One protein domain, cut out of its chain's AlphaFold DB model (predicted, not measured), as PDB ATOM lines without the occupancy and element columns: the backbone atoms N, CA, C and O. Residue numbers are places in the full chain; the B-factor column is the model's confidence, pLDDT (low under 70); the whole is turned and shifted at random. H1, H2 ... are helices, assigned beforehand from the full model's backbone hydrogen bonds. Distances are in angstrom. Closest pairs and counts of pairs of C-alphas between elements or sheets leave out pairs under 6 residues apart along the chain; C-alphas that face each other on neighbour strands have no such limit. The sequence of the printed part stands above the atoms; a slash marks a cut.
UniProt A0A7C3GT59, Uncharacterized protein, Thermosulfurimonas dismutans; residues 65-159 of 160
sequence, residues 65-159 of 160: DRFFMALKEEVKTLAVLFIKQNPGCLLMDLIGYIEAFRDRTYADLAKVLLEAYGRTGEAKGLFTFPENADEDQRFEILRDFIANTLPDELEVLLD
ATOM      1  N   ASP A  65     -17.207  -5.121  -7.215       62.62
ATOM      2  CA  ASP A  65     -17.921  -3.891  -7.550       62.62
ATOM      3  C   ASP A  65     -18.785  -3.417  -6.376       62.62
ATOM      4  O   ASP A  65     -18.804  -2.227  -6.075       62.62
ATOM      5  N   ARG A  66     -19.431  -4.340  -5.649       64.62
ATOM      6  CA  ARG A  66     -20.182  -4.013  -4.422       64.62
ATOM      7  C   ARG A  66     -19.281  -3.435  -3.337       64.62
ATOM      8  O   ARG A  66     -19.655  -2.463  -2.688       64.62
ATOM      9  N   PHE A  67     -18.098  -4.015  -3.164       66.31
ATOM     10  CA  PHE A  67     -17.108  -3.511  -2.230       66.31
ATOM     11  C   PHE A  67     -16.647  -2.099  -2.612       66.31
ATOM     12  O   PHE A  67     -16.636  -1.210  -1.770       66.31
ATOM     13  N   PHE A  68     -16.332  -1.860  -3.887       69.88
ATOM     14  CA  PHE A  68     -15.940  -0.530  -4.348       69.88
ATOM     15  C   PHE A  68     -17.045   0.498  -4.209       69.88
ATOM     16  O   PHE A  68     -16.753   1.637  -3.863       69.88
ATOM     17  N   MET A  69     -18.293   0.116  -4.475       71.00
ATOM     18  CA  MET A  69     -19.433   0.987  -4.217       71.00
ATOM     19  C   MET A  69     -19.494   1.337  -2.731       71.00
ATOM     20  O   MET A  69     -19.511   2.514  -2.406       71.00
ATOM     21  N   ALA A  70     -19.416   0.355  -1.830       72.38
ATOM     22  CA  ALA A  70     -19.423   0.611  -0.390       72.38
ATOM     23  C   ALA A  70     -18.252   1.502   0.063       72.38
ATOM     24  O   ALA A  70     -18.453   2.444   0.820       72.38
ATOM     25  N   LEU A  71     -17.046   1.251  -0.450       73.31
ATOM     26  CA  LEU A  71     -15.852   2.037  -0.155       73.31
ATOM     27  C   LEU A  71     -15.971   3.478  -0.679       73.31
ATOM     28  O   LEU A  71     -15.662   4.430   0.036       73.31
ATOM     29  N   LYS A  72     -16.448   3.648  -1.919       78.25
ATOM     30  CA  LYS A  72     -16.758   4.956  -2.514       78.25
ATOM     31  C   LYS A  72     -17.760   5.707  -1.643       78.25
ATOM     32  O   LYS A  72     -17.535   6.877  -1.347       78.25
ATOM     33  N   GLU A  73     -18.831   5.037  -1.228       80.94
ATOM     34  CA  GLU A  73     -19.883   5.610  -0.390       80.94
ATOM     35  C   GLU A  73     -19.374   6.005   0.999       80.94
ATOM     36  O   GLU A  73     -19.709   7.079   1.500       80.94
ATOM     37  N   GLU A  74     -18.511   5.193   1.608       81.75
ATOM     38  CA  GLU A  74     -17.898   5.499   2.898       81.75
ATOM     39  C   GLU A  74     -16.982   6.724   2.806       81.75
ATOM     40  O   GLU A  74     -17.154   7.677   3.567       81.75
ATOM     41  N   VAL A  75     -16.050   6.749   1.847       82.31
ATOM     42  CA  VAL A  75     -15.110   7.871   1.670       82.31
ATOM     43  C   VAL A  75     -15.846   9.158   1.306       82.31
ATOM     44  O   VAL A  75     -15.551  10.214   1.863       82.31
ATOM     45  N   LYS A  76     -16.858   9.076   0.435       81.88
ATOM     46  CA  LYS A  76     -17.800  10.170   0.156       81.88
ATOM     47  C   LYS A  76     -18.420  10.695   1.443       81.88
ATOM     48  O   LYS A  76     -18.389  11.898   1.686       81.88
ATOM     49  N   THR A  77     -19.006   9.804   2.238       84.62
ATOM     50  CA  THR A  77     -19.728  10.180   3.455       84.62
ATOM     51  C   THR A  77     -18.784  10.858   4.438       84.62
ATOM     52  O   THR A  77     -19.115  11.914   4.969       84.62
ATOM     53  N   LEU A  78     -17.582  10.309   4.619       87.44
ATOM     54  CA  LEU A  78     -16.542  10.910   5.450       87.44
ATOM     55  C   LEU A  78     -16.144  12.299   4.943       87.44
ATOM     56  O   LEU A  78     -16.100  13.231   5.739       87.44
ATOM     57  N   ALA A  79     -15.911  12.462   3.639       88.06
ATOM     58  CA  ALA A  79     -15.528  13.747   3.061       88.06
ATOM     59  C   ALA A  79     -16.629  14.805   3.215       88.06
ATOM     60  O   ALA A  79     -16.359  15.914   3.677       88.06
ATOM     61  N   VAL A  80     -17.879  14.456   2.896       89.12
ATOM     62  CA  VAL A  80     -19.025  15.362   3.046       89.12
ATOM     63  C   VAL A  80     -19.221  15.738   4.511       89.12
ATOM     64  O   VAL A  80     -19.317  16.923   4.823       89.12
ATOM     65  N   LEU A  81     -19.242  14.763   5.426       90.31
ATOM     66  CA  LEU A  81     -19.397  15.028   6.858       90.31
ATOM     67  C   LEU A  81     -18.266  15.906   7.394       90.31
ATOM     68  O   LEU A  81     -18.531  16.857   8.129       90.31
ATOM     69  N   PHE A  82     -17.024  15.619   7.005       92.56
ATOM     70  CA  PHE A  82     -15.867  16.398   7.419       92.56
ATOM     71  C   PHE A  82     -15.972  17.851   6.949       92.56
ATOM     72  O   PHE A  82     -15.837  18.755   7.772       92.56
ATOM     73  N   ILE A  83     -16.279  18.082   5.666       93.06
ATOM     74  CA  ILE A  83     -16.455  19.429   5.103       93.06
ATOM     75  C   ILE A  83     -17.611  20.158   5.795       93.06
ATOM     76  O   ILE A  83     -17.482  21.328   6.145       93.06
ATOM     77  N   LYS A  84     -18.728  19.469   6.061       91.56
ATOM     78  CA  LYS A  84     -19.870  20.045   6.786       91.56
ATOM     79  C   LYS A  84     -19.517  20.488   8.200       91.56
ATOM     80  O   LYS A  84     -19.996  21.524   8.651       91.56
ATOM     81  N   GLN A  85     -18.703  19.709   8.904       93.69
ATOM     82  CA  GLN A  85     -18.255  20.034  10.258       93.69
ATOM     83  C   GLN A  85     -17.141  21.090  10.263       93.69
ATOM     84  O   GLN A  85     -17.017  21.837  11.231       93.69
ATOM     85  N   ASN A  86     -16.360  21.173   9.183       94.06
ATOM     86  CA  ASN A  86     -15.185  22.031   9.055       94.06
ATOM     87  C   ASN A  86     -15.231  22.816   7.729       94.06
ATOM     88  O   ASN A  86     -14.408  22.582   6.844       94.06
ATOM     89  N   PRO A  87     -16.160  23.774   7.561       90.31
ATOM     90  CA  PRO A  87     -16.381  24.450   6.278       90.31
ATOM     91  C   PRO A  87     -15.194  25.304   5.803       90.31
ATOM     92  O   PRO A  87     -15.137  25.657   4.634       90.31
ATOM     93  N   GLY A  88     -14.243  25.628   6.685       90.06
ATOM     94  CA  GLY A  88     -13.002  26.334   6.346       90.06
ATOM     95  C   GLY A  88     -11.788  25.423   6.142       90.06
ATOM     96  O   GLY A  88     -10.671  25.930   6.130       90.06
ATOM     97  N   CYS A  89     -11.975  24.101   6.056       92.50
ATOM     98  CA  CYS A  89     -10.864  23.162   5.900       92.50
ATOM     99  C   CYS A  89     -10.115  23.359   4.577       92.50
ATOM    100  O   CYS A  89     -10.700  23.748   3.561       92.50
ATOM    101  N   LEU A  90      -8.820  23.061   4.597       91.38
ATOM    102  CA  LEU A  90      -7.999  22.899   3.405       91.38
ATOM    103  C   LEU A  90      -8.036  21.440   2.940       91.38
ATOM    104  O   LEU A  90      -8.352  20.529   3.713       91.38
ATOM    105  N   LEU A  91      -7.652  21.200   1.686       88.06
ATOM    106  CA  LEU A  91      -7.590  19.849   1.127       88.06
ATOM    107  C   LEU A  91      -6.682  18.933   1.966       88.06
ATOM    108  O   LEU A  91      -7.026  17.782   2.234       88.06
ATOM    109  N   MET A  92      -5.560  19.465   2.453       88.06
ATOM    110  CA  MET A  92      -4.629  18.738   3.321       88.06
ATOM    111  C   MET A  92      -5.234  18.333   4.670       88.06
ATOM    112  O   MET A  92      -4.864  17.284   5.195       88.06
ATOM    113  N   ASP A  93      -6.174  19.109   5.215       91.75
ATOM    114  CA  ASP A  93      -6.852  18.756   6.468       91.75
ATOM    115  C   ASP A  93      -7.767  17.547   6.258       91.75
ATOM    116  O   ASP A  93      -7.777  16.618   7.066       91.75
ATOM    117  N   LEU A  94      -8.498  17.530   5.138       89.12
ATOM    118  CA  LEU A  94      -9.346  16.403   4.754       89.12
ATOM    119  C   LEU A  94      -8.514  15.146   4.457       89.12
ATOM    120  O   LEU A  94      -8.865  14.060   4.915       89.12
ATOM    121  N   ILE A  95      -7.404  15.289   3.728       85.88
ATOM    122  CA  ILE A  95      -6.457  14.193   3.473       85.88
ATOM    123  C   ILE A  95      -5.942  13.640   4.801       85.88
ATOM    124  O   ILE A  95      -6.077  12.447   5.048       85.88
ATOM    125  N   GLY A  96      -5.421  14.502   5.678       86.56
ATOM    126  CA  GLY A  96      -4.888  14.092   6.975       86.56
ATOM    127  C   GLY A  96      -5.937  13.420   7.859       86.56
ATOM    128  O   GLY A  96      -5.629  12.440   8.539       86.56
ATOM    129  N   TYR A  97      -7.188  13.891   7.811       88.12
ATOM    130  CA  TYR A  97      -8.310  13.223   8.460       88.12
ATOM    131  C   TYR A  97      -8.471  11.801   7.913       88.12
ATOM    132  O   TYR A  97      -8.371  10.844   8.671       88.12
ATOM    133  N   ILE A  98      -8.636  11.630   6.602       83.12
ATOM    134  CA  ILE A  98      -8.876  10.309   6.001       83.12
ATOM    135  C   ILE A  98      -7.700   9.347   6.239       83.12
ATOM    136  O   ILE A  98      -7.926   8.194   6.619       83.12
ATOM    137  N   GLU A  99      -6.460   9.822   6.108       79.38
ATOM    138  CA  GLU A  99      -5.258   9.026   6.384       79.38
ATOM    139  C   GLU A  99      -5.227   8.506   7.827       79.38
ATOM    140  O   GLU A  99      -4.835   7.359   8.056       79.38
ATOM    141  N   ALA A 100      -5.683   9.308   8.794       79.38
ATOM    142  CA  ALA A 100      -5.727   8.921  10.202       79.38
ATOM    143  C   ALA A 100      -6.769   7.828  10.508       79.38
ATOM    144  O   ALA A 100      -6.616   7.108  11.495       79.38
ATOM    145  N   PHE A 101      -7.815   7.684   9.685       69.44
ATOM    146  CA  PHE A 101      -8.901   6.721   9.915       69.44
ATOM    147  C   PHE A 101      -8.779   5.419   9.115       69.44
ATOM    148  O   PHE A 101      -9.345   4.402   9.536       69.44
ATOM    149  N   ARG A 102      -8.132   5.452   7.944       65.06
ATOM    150  CA  ARG A 102      -8.227   4.356   6.968       65.06
ATOM    151  C   ARG A 102      -6.954   4.037   6.179       65.06
ATOM    152  O   ARG A 102      -6.992   3.034   5.488       65.06
ATOM    153  N   ASP A 103      -5.858   4.788   6.348       67.00
ATOM    154  CA  ASP A 103      -4.594   4.732   5.577       67.00
ATOM    155  C   ASP A 103      -4.504   5.650   4.332       67.00
ATOM    156  O   ASP A 103      -5.453   6.334   3.950       67.00
ATOM    157  N   ARG A 104      -3.307   5.702   3.722       62.06
ATOM    158  CA  ARG A 104      -2.963   6.593   2.595       62.06
ATOM    159  C   ARG A 104      -3.789   6.339   1.335       62.06
ATOM    160  O   ARG A 104      -4.105   7.280   0.615       62.06
ATOM    161  N   THR A 105      -4.179   5.094   1.069       64.56
ATOM    162  CA  THR A 105      -4.901   4.771  -0.169       64.56
ATOM    163  C   THR A 105      -6.305   5.359  -0.161       64.56
ATOM    164  O   THR A 105      -6.813   5.805  -1.189       64.56
ATOM    165  N   TYR A 106      -6.935   5.412   1.010       71.69
ATOM    166  CA  TYR A 106      -8.246   6.034   1.153       71.69
ATOM    167  C   TYR A 106      -8.184   7.537   0.884       71.69
ATOM    168  O   TYR A 106      -9.132   8.095   0.334       71.69
ATOM    169  N   ALA A 107      -7.066   8.188   1.215       73.00
ATOM    170  CA  ALA A 107      -6.871   9.596   0.910       73.00
ATOM    171  C   ALA A 107      -6.715   9.848  -0.596       73.00
ATOM    172  O   ALA A 107      -7.301  10.795  -1.121       73.00
ATOM    173  N   ASP A 108      -6.010   8.976  -1.317       73.94
ATOM    174  CA  ASP A 108      -5.927   9.076  -2.778       73.94
ATOM    175  C   ASP A 108      -7.277   8.790  -3.448       73.94
ATOM    176  O   ASP A 108      -7.666   9.491  -4.384       73.94
ATOM    177  N   LEU A 109      -8.053   7.831  -2.929       74.81
ATOM    178  CA  LEU A 109      -9.431   7.617  -3.373       74.81
ATOM    179  C   LEU A 109     -10.306   8.853  -3.116       74.81
ATOM    180  O   LEU A 109     -11.106   9.225  -3.974       74.81
ATOM    181  N   ALA A 110     -10.140   9.522  -1.975       79.81
ATOM    182  CA  ALA A 110     -10.869  10.745  -1.663       79.81
ATOM    183  C   ALA A 110     -10.567  11.861  -2.665       79.81
ATOM    184  O   ALA A 110     -11.499  12.491  -3.161       79.81
ATOM    185  N   LYS A 111      -9.295  12.061  -3.029       81.38
ATOM    186  CA  LYS A 111      -8.905  13.028  -4.069       81.38
ATOM    187  C   LYS A 111      -9.582  12.730  -5.402       81.38
ATOM    188  O   LYS A 111     -10.175  13.626  -5.994       81.38
ATOM    189  N   VAL A 112      -9.559  11.468  -5.841       79.25
ATOM    190  CA  VAL A 112     -10.213  11.044  -7.092       79.25
ATOM    191  C   VAL A 112     -11.719  11.325  -7.052       79.25
ATOM    192  O   VAL A 112     -12.288  11.806  -8.032       79.25
ATOM    193  N   LEU A 113     -12.377  11.051  -5.922       81.12
ATOM    194  CA  LEU A 113     -13.811  11.305  -5.762       81.12
ATOM    195  C   LEU A 113     -14.142  12.797  -5.756       81.12
ATOM    196  O   LEU A 113     -15.104  13.206  -6.404       81.12
ATOM    197  N   LEU A 114     -13.342  13.615  -5.074       85.25
ATOM    198  CA  LEU A 114     -13.505  15.067  -5.071       85.25
ATOM    199  C   LEU A 114     -13.300  15.651  -6.469       85.25
ATOM    200  O   LEU A 114     -14.097  16.473  -6.912       85.25
ATOM    201  N   GLU A 115     -12.290  15.186  -7.205       84.44
ATOM    202  CA  GLU A 115     -12.087  15.610  -8.586       84.44
ATOM    203  C   GLU A 115     -13.287  15.234  -9.468       84.44
ATOM    204  O   GLU A 115     -13.763  16.055 -10.257       84.44
ATOM    205  N   ALA A 116     -13.817  14.018  -9.308       83.25
ATOM    206  CA  ALA A 116     -15.015  13.584 -10.017       83.25
ATOM    207  C   ALA A 116     -16.224  14.479  -9.692       83.25
ATOM    208  O   ALA A 116     -16.915  14.906 -10.615       83.25
ATOM    209  N   TYR A 117     -16.445  14.837  -8.423       86.50
ATOM    210  CA  TYR A 117     -17.511  15.774  -8.046       86.50
ATOM    211  C   TYR A 117     -17.310  17.160  -8.631       86.50
ATOM    212  O   TYR A 117     -18.272  17.754  -9.116       86.50
ATOM    213  N   GLY A 118     -16.073  17.654  -8.636       87.62
ATOM    214  CA  GLY A 118     -15.731  18.904  -9.295       87.62
ATOM    215  C   GLY A 118     -16.155  18.894 -10.764       87.62
ATOM    216  O   GLY A 118     -16.884  19.777 -11.210       87.62
ATOM    217  N   ARG A 119     -15.758  17.853 -11.505       85.56
ATOM    218  CA  ARG A 119     -16.097  17.695 -12.928       85.56
ATOM    219  C   ARG A 119     -17.600  17.543 -13.160       85.56
ATOM    220  O   ARG A 119     -18.129  18.125 -14.102       85.56
ATOM    221  N   THR A 120     -18.297  16.779 -12.320       85.12
ATOM    222  CA  THR A 120     -19.753  16.612 -12.433       85.12
ATOM    223  C   THR A 120     -20.483  17.923 -12.164       85.12
ATOM    224  O   THR A 120     -21.387  18.282 -12.918       85.12
ATOM    225  N   GLY A 121     -20.083  18.661 -11.126       87.06
ATOM    226  CA  GLY A 121     -20.657  19.965 -10.812       87.06
ATOM    227  C   GLY A 121     -20.447  20.978 -11.936       87.06
ATOM    228  O   GLY A 121     -21.392  21.674 -12.304       87.06
ATOM    229  N   GLU A 122     -19.264  20.985 -12.551       88.19
ATOM    230  CA  GLU A 122     -18.973  21.792 -13.740       88.19
ATOM    231  C   GLU A 122     -19.847  21.393 -14.939       88.19
ATOM    232  O   GLU A 122     -20.511  22.245 -15.532       88.19
ATOM    233  N   ALA A 123     -19.931  20.097 -15.259       86.81
ATOM    234  CA  ALA A 123     -20.747  19.592 -16.367       86.81
ATOM    235  C   ALA A 123     -22.247  19.896 -16.198       86.81
ATOM    236  O   ALA A 123     -22.959  20.094 -17.183       86.81
ATOM    237  N   LYS A 124     -22.725  19.949 -14.948       87.12
ATOM    238  CA  LYS A 124     -24.103  20.307 -14.588       87.12
ATOM    239  C   LYS A 124     -24.320  21.815 -14.393       87.12
ATOM    240  O   LYS A 124     -25.451  22.227 -14.149       87.12
ATOM    241  N   GLY A 125     -23.276  22.642 -14.510       89.12
ATOM    242  CA  GLY A 125     -23.356  24.100 -14.373       89.12
ATOM    243  C   GLY A 125     -23.594  24.604 -12.944       89.12
ATOM    244  O   GLY A 125     -24.102  25.709 -12.772       89.12
ATOM    245  N   LEU A 126     -23.256  23.808 -11.922       90.56
ATOM    246  CA  LEU A 126     -23.435  24.166 -10.506       90.56
ATOM    247  C   LEU A 126     -22.400  25.192 -10.037       90.56
ATOM    248  O   LEU A 126     -22.697  26.082  -9.244       90.56
ATOM    249  N   PHE A 127     -21.180  25.056 -10.540       91.38
ATOM    250  CA  PHE A 127     -20.060  25.963 -10.338       91.38
ATOM    251  C   PHE A 127     -19.100  25.806 -11.517       91.38
ATOM    252  O   PHE A 127     -19.242  24.901 -12.337       91.38
ATOM    253  N   THR A 128     -18.125  26.700 -11.623       90.12
ATOM    254  CA  THR A 128     -17.109  26.644 -12.678       90.12
ATOM    255  C   THR A 128     -15.743  26.843 -12.060       90.12
ATOM    256  O   THR A 128     -15.596  27.619 -11.113       90.12
ATOM    257  N   PHE A 129     -14.749  26.132 -12.582       90.44
ATOM    258  CA  PHE A 129     -13.368  26.349 -12.184       90.44
ATOM    259  C   PHE A 129     -12.742  27.437 -13.061       90.44
ATOM    260  O   PHE A 129     -12.955  27.440 -14.275       90.44
ATOM    261  N   PRO A 130     -11.946  28.352 -12.485       91.00
ATOM    262  CA  PRO A 130     -11.059  29.197 -13.274       91.00
ATOM    263  C   PRO A 130     -10.177  28.360 -14.216       91.00
ATOM    264  O   PRO A 130      -9.732  27.275 -13.850       91.00
ATOM    265  N   GLU A 131      -9.869  28.883 -15.408       85.56
ATOM    266  CA  GLU A 131      -9.108  28.171 -16.457       85.56
ATOM    267  C   GLU A 131      -7.728  27.672 -15.981       85.56
ATOM    268  O   GLU A 131      -7.228  26.663 -16.467       85.56
ATOM    269  N   ASN A 132      -7.144  28.344 -14.985       90.44
ATOM    270  CA  ASN A 132      -5.861  27.993 -14.371       90.44
ATOM    271  C   ASN A 132      -5.994  27.679 -12.875       90.44
ATOM    272  O   ASN A 132      -5.057  27.928 -12.119       90.44
ATOM    273  N   ALA A 133      -7.165  27.208 -12.438       88.25
ATOM    274  CA  ALA A 133      -7.372  26.863 -11.041       88.25
ATOM    275  C   ALA A 133      -6.454  25.711 -10.625       88.25
ATOM    276  O   ALA A 133      -6.483  24.637 -11.234       88.25
ATOM    277  N   ASP A 134      -5.655  25.938  -9.586       89.69
ATOM    278  CA  ASP A 134      -4.879  24.877  -8.952       89.69
ATOM    279  C   ASP A 134      -5.776  23.944  -8.114       89.69
ATOM    280  O   ASP A 134      -6.992  24.129  -8.003       89.69
ATOM    281  N   GLU A 135      -5.191  22.872  -7.577       85.69
ATOM    282  CA  GLU A 135      -5.924  21.847  -6.824       85.69
ATOM    283  C   GLU A 135      -6.630  22.427  -5.588       85.69
ATOM    284  O   GLU A 135      -7.777  22.065  -5.315       85.69
ATOM    285  N   ASP A 136      -5.995  23.380  -4.902       87.81
ATOM    286  CA  ASP A 136      -6.546  24.026  -3.712       87.81
ATOM    287  C   ASP A 136      -7.735  24.922  -4.075       87.81
ATOM    288  O   ASP A 136      -8.795  24.800  -3.467       87.81
ATOM    289  N   GLN A 137      -7.625  25.745  -5.121       90.38
ATOM    290  CA  GLN A 137      -8.734  26.579  -5.600       90.38
ATOM    291  C   GLN A 137      -9.927  25.741  -6.067       90.38
ATOM    292  O   GLN A 137     -11.086  26.080  -5.815       90.38
ATOM    293  N   ARG A 138      -9.661  24.621  -6.748       90.94
ATOM    294  CA  ARG A 138     -10.712  23.681  -7.158       90.94
ATOM    295  C   ARG A 138     -11.371  23.033  -5.944       90.94
ATOM    296  O   ARG A 138     -12.598  22.912  -5.905       90.94
ATOM    297  N   PHE A 139     -10.580  22.652  -4.946       92.12
ATOM    298  CA  PHE A 139     -11.111  22.125  -3.700       92.12
ATOM    299  C   PHE A 139     -11.932  23.169  -2.944       92.12
ATOM    300  O   PHE A 139     -13.013  22.826  -2.489       92.12
ATOM    301  N   GLU A 140     -11.494  24.425  -2.846       93.44
ATOM    302  CA  GLU A 140     -12.243  25.502  -2.185       93.44
ATOM    303  C   GLU A 140     -13.632  25.686  -2.799       93.44
ATOM    304  O   GLU A 140     -14.623  25.699  -2.073       93.44
ATOM    305  N   ILE A 141     -13.725  25.739  -4.130       92.81
ATOM    306  CA  ILE A 141     -15.008  25.873  -4.836       92.81
ATOM    307  C   ILE A 141     -15.925  24.679  -4.535       92.81
ATOM    308  O   ILE A 141     -17.103  24.859  -4.214       92.81
ATOM    309  N   LEU A 142     -15.393  23.454  -4.602       92.19
ATOM    310  CA  LEU A 142     -16.156  22.245  -4.297       92.19
ATOM    311  C   LEU A 142     -16.562  22.176  -2.817       92.19
ATOM    312  O   LEU A 142     -17.698  21.828  -2.501       92.19
ATOM    313  N   ARG A 143     -15.644  22.505  -1.907       94.06
ATOM    314  CA  ARG A 143     -15.854  22.551  -0.458       94.06
ATOM    315  C   ARG A 143     -16.944  23.550  -0.122       94.06
ATOM    316  O   ARG A 143     -17.841  23.203   0.634       94.06
ATOM    317  N   ASP A 144     -16.892  24.750  -0.687       93.88
ATOM    318  CA  ASP A 144     -17.875  25.801  -0.441       93.88
ATOM    319  C   ASP A 144     -19.252  25.390  -0.961       93.88
ATOM    320  O   ASP A 144     -20.256  25.595  -0.276       93.88
ATOM    321  N   PHE A 145     -19.313  24.737  -2.124       93.56
ATOM    322  CA  PHE A 145     -20.543  24.122  -2.611       93.56
ATOM    323  C   PHE A 145     -21.073  23.075  -1.614       93.56
ATOM    324  O   PHE A 145     -22.180  23.214  -1.099       93.56
ATOM    325  N   ILE A 146     -20.255  22.086  -1.236       91.44
ATOM    326  CA  ILE A 146     -20.635  21.039  -0.273       91.44
ATOM    327  C   ILE A 146     -21.052  21.632   1.077       91.44
ATOM    328  O   ILE A 146     -22.052  21.207   1.653       91.44
ATOM    329  N   ALA A 147     -20.333  22.624   1.594       92.44
ATOM    330  CA  ALA A 147     -20.614  23.273   2.870       92.44
ATOM    331  C   ALA A 147     -21.989  23.958   2.871       92.44
ATOM    332  O   ALA A 147     -22.712  23.868   3.868       92.44
ATOM    333  N   ASN A 148     -22.394  24.548   1.743       93.81
ATOM    334  CA  ASN A 148     -23.620  25.336   1.625       93.81
ATOM    335  C   ASN A 148     -24.840  24.569   1.074       93.81
ATOM    336  O   ASN A 148     -25.956  25.065   1.196       93.81
ATOM    337  N   THR A 149     -24.674  23.364   0.525       90.50
ATOM    338  CA  THR A 149     -25.779  22.552  -0.030       90.50
ATOM    339  C   THR A 149     -26.272  21.498   0.961       90.50
ATOM    340  O   THR A 149     -25.458  20.833   1.596       90.50
ATOM    341  N   LEU A 150     -27.582  21.301   1.135       87.62
ATOM    342  CA  LEU A 150     -28.079  20.286   2.079       87.62
ATOM    343  C   LEU A 150     -27.625  18.863   1.672       87.62
ATOM    344  O   LEU A 150     -27.473  18.601   0.481       87.62
ATOM    345  N   PRO A 151     -27.415  17.923   2.621       82.81
ATOM    346  CA  PRO A 151     -26.969  16.561   2.294       82.81
ATOM    347  C   PRO A 151     -27.845  15.850   1.252       82.81
ATOM    348  O   PRO A 151     -27.315  15.296   0.293       82.81
ATOM    349  N   ASP A 152     -29.169  15.946   1.393       83.56
ATOM    350  CA  ASP A 152     -30.127  15.315   0.475       83.56
ATOM    351  C   ASP A 152     -30.088  15.957  -0.926       83.56
ATOM    352  O   ASP A 152     -30.301  15.294  -1.938       83.56
ATOM    353  N   GLU A 153     -29.778  17.255  -1.004       87.06
ATOM    354  CA  GLU A 153     -29.625  17.970  -2.274       87.06
ATOM    355  C   GLU A 153     -28.301  17.620  -2.960       87.06
ATOM    356  O   GLU A 153     -28.265  17.500  -4.183       87.06
ATOM    357  N   LEU A 154     -27.219  17.421  -2.196       84.19
ATOM    358  CA  LEU A 154     -25.910  17.039  -2.737       84.19
ATOM    359  C   LEU A 154     -25.977  15.729  -3.517       84.19
ATOM    360  O   LEU A 154     -25.376  15.626  -4.587       84.19
ATOM    361  N   GLU A 155     -26.714  14.748  -2.998       78.06
ATOM    362  CA  GLU A 155     -26.867  13.442  -3.635       78.06
ATOM    363  C   GLU A 155     -27.559  13.543  -5.001       78.06
ATOM    364  O   GLU A 155     -27.104  12.939  -5.971       78.06
ATOM    365  N   VAL A 156     -28.595  14.380  -5.101       83.94
ATOM    366  CA  VAL A 156     -29.323  14.639  -6.354       83.94
ATOM    367  C   VAL A 156     -28.477  15.465  -7.329       83.94
ATOM    368  O   VAL A 156     -28.413  15.187  -8.528       83.94
ATOM    369  N   LEU A 157     -27.816  16.509  -6.831       83.62
ATOM    370  CA  LEU A 157     -27.089  17.454  -7.673       83.62
ATOM    371  C   LEU A 157     -25.839  16.831  -8.285       83.62
ATOM    372  O   LEU A 157     -25.544  17.099  -9.448       83.62
ATOM    373  N   LEU A 158     -25.134  15.972  -7.556       78.62
ATOM    374  CA  LEU A 158     -23.893  15.369  -8.031       78.62
ATOM    375  C   LEU A 158     -24.072  13.990  -8.682       78.62
ATOM    376  O   LEU A 158     -23.044  13.438  -9.044       78.62
ATOM    377  N   ASP A 159     -25.319  13.513  -8.886       64.06
ATOM    378  CA  ASP A 159     -25.714  12.169  -9.392       64.06
ATOM    379  C   ASP A 159     -24.638  11.086  -9.244       64.06
ATOM    380  O   ASP A 159     -23.671  11.015 -10.010       64.06
TER     381      ASP A 159
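Overview. This is residues 65 to 159 of the 160 residues of an uncharacterized protein of Thermosulfurimonas dismutans (UniProt A0A7C3GT59). Two long helices, H1 and H3, cross nearly at right angles, and H4 packs on both, crossing H3 farther along and meeting H1 near the last residues of each. H2 packs in the angle between H1 and the first part of H3, the short H5 sits at the side near H1 and H4, and residues 65 to 70 of H1 stick out. The printed part has 95 residues with five named helices, in the order H1 H2 H3 H4 H5, and no named strand; its class is all helix. It is compact, with a radius of gyration of the C-alphas of 12.7 A and spans of 32, 26 and 23 A.

Along the chain. H1, the longest helix by residues, is residues 65 to 85, from C-alpha 65 at (-17.921, -3.891, -7.550) to C-alpha 85, 29.8 A away. H3 is residues 104 to 123 and measures 29.1 A, beginning with C-alpha 104 at (-2.963, 6.593, 2.595). H4 is residues 135 to 148, 19.9 A, and H2 is residues 91 to 102, 16.6 A. H5 is residues 151 to 157, ending at C-alpha 157 at (-27.089, 17.454, -7.673).

Arrangement. H1 and H3 are the hub, each touching three other helices. They touch each other about perpendicular, at 79 degrees, with residues 72 to 79 and 106 to 113; the closest C-alphas are those of Val 75 and Ala 110, 6.1 A apart. H4 touches H3 about perpendicular, at 74 degrees, the closest C-alphas being those of Gly 118 and Leu 142, 6.0 A apart. H4 also touches H1, at 79 degrees, with Lys 84 and Ala 147 closest, their C-alphas 5.1 A apart. H2 touches H3 at a steep tilt of 46 degrees, opposite ways; the closest C-alphas, of Ile 95 and Ala 107, are 5.3 A apart. H2 touches H1 at a steep tilt of 52 degrees, opposite ways, with the C-alphas of Ala 79 and Leu 94 closest at 6.9 A. H5 and H4 are close but not clearly touching, the closest C-alphas, of Ile 146 and Leu 154, being 7.1 A apart. H1 and H5 are near each other, and H2 and H5 are apart. Every O i to N i+4 pair is within hydrogen-bond range in H1, H2, H3 and H4; in H5 it is 2 of 3.

Size, cuts and confidence. The two C-alphas farthest apart, those of Arg 66 and Asn 132, are 36.4 A apart. The printed part has no cut. The link from H3 to H4, 11 residues, is long; the other links are tight. The mean pLDDT of the printed part is 84.1, and residues 65 to 68, residues 101 to 105 and residue 159 are under 70.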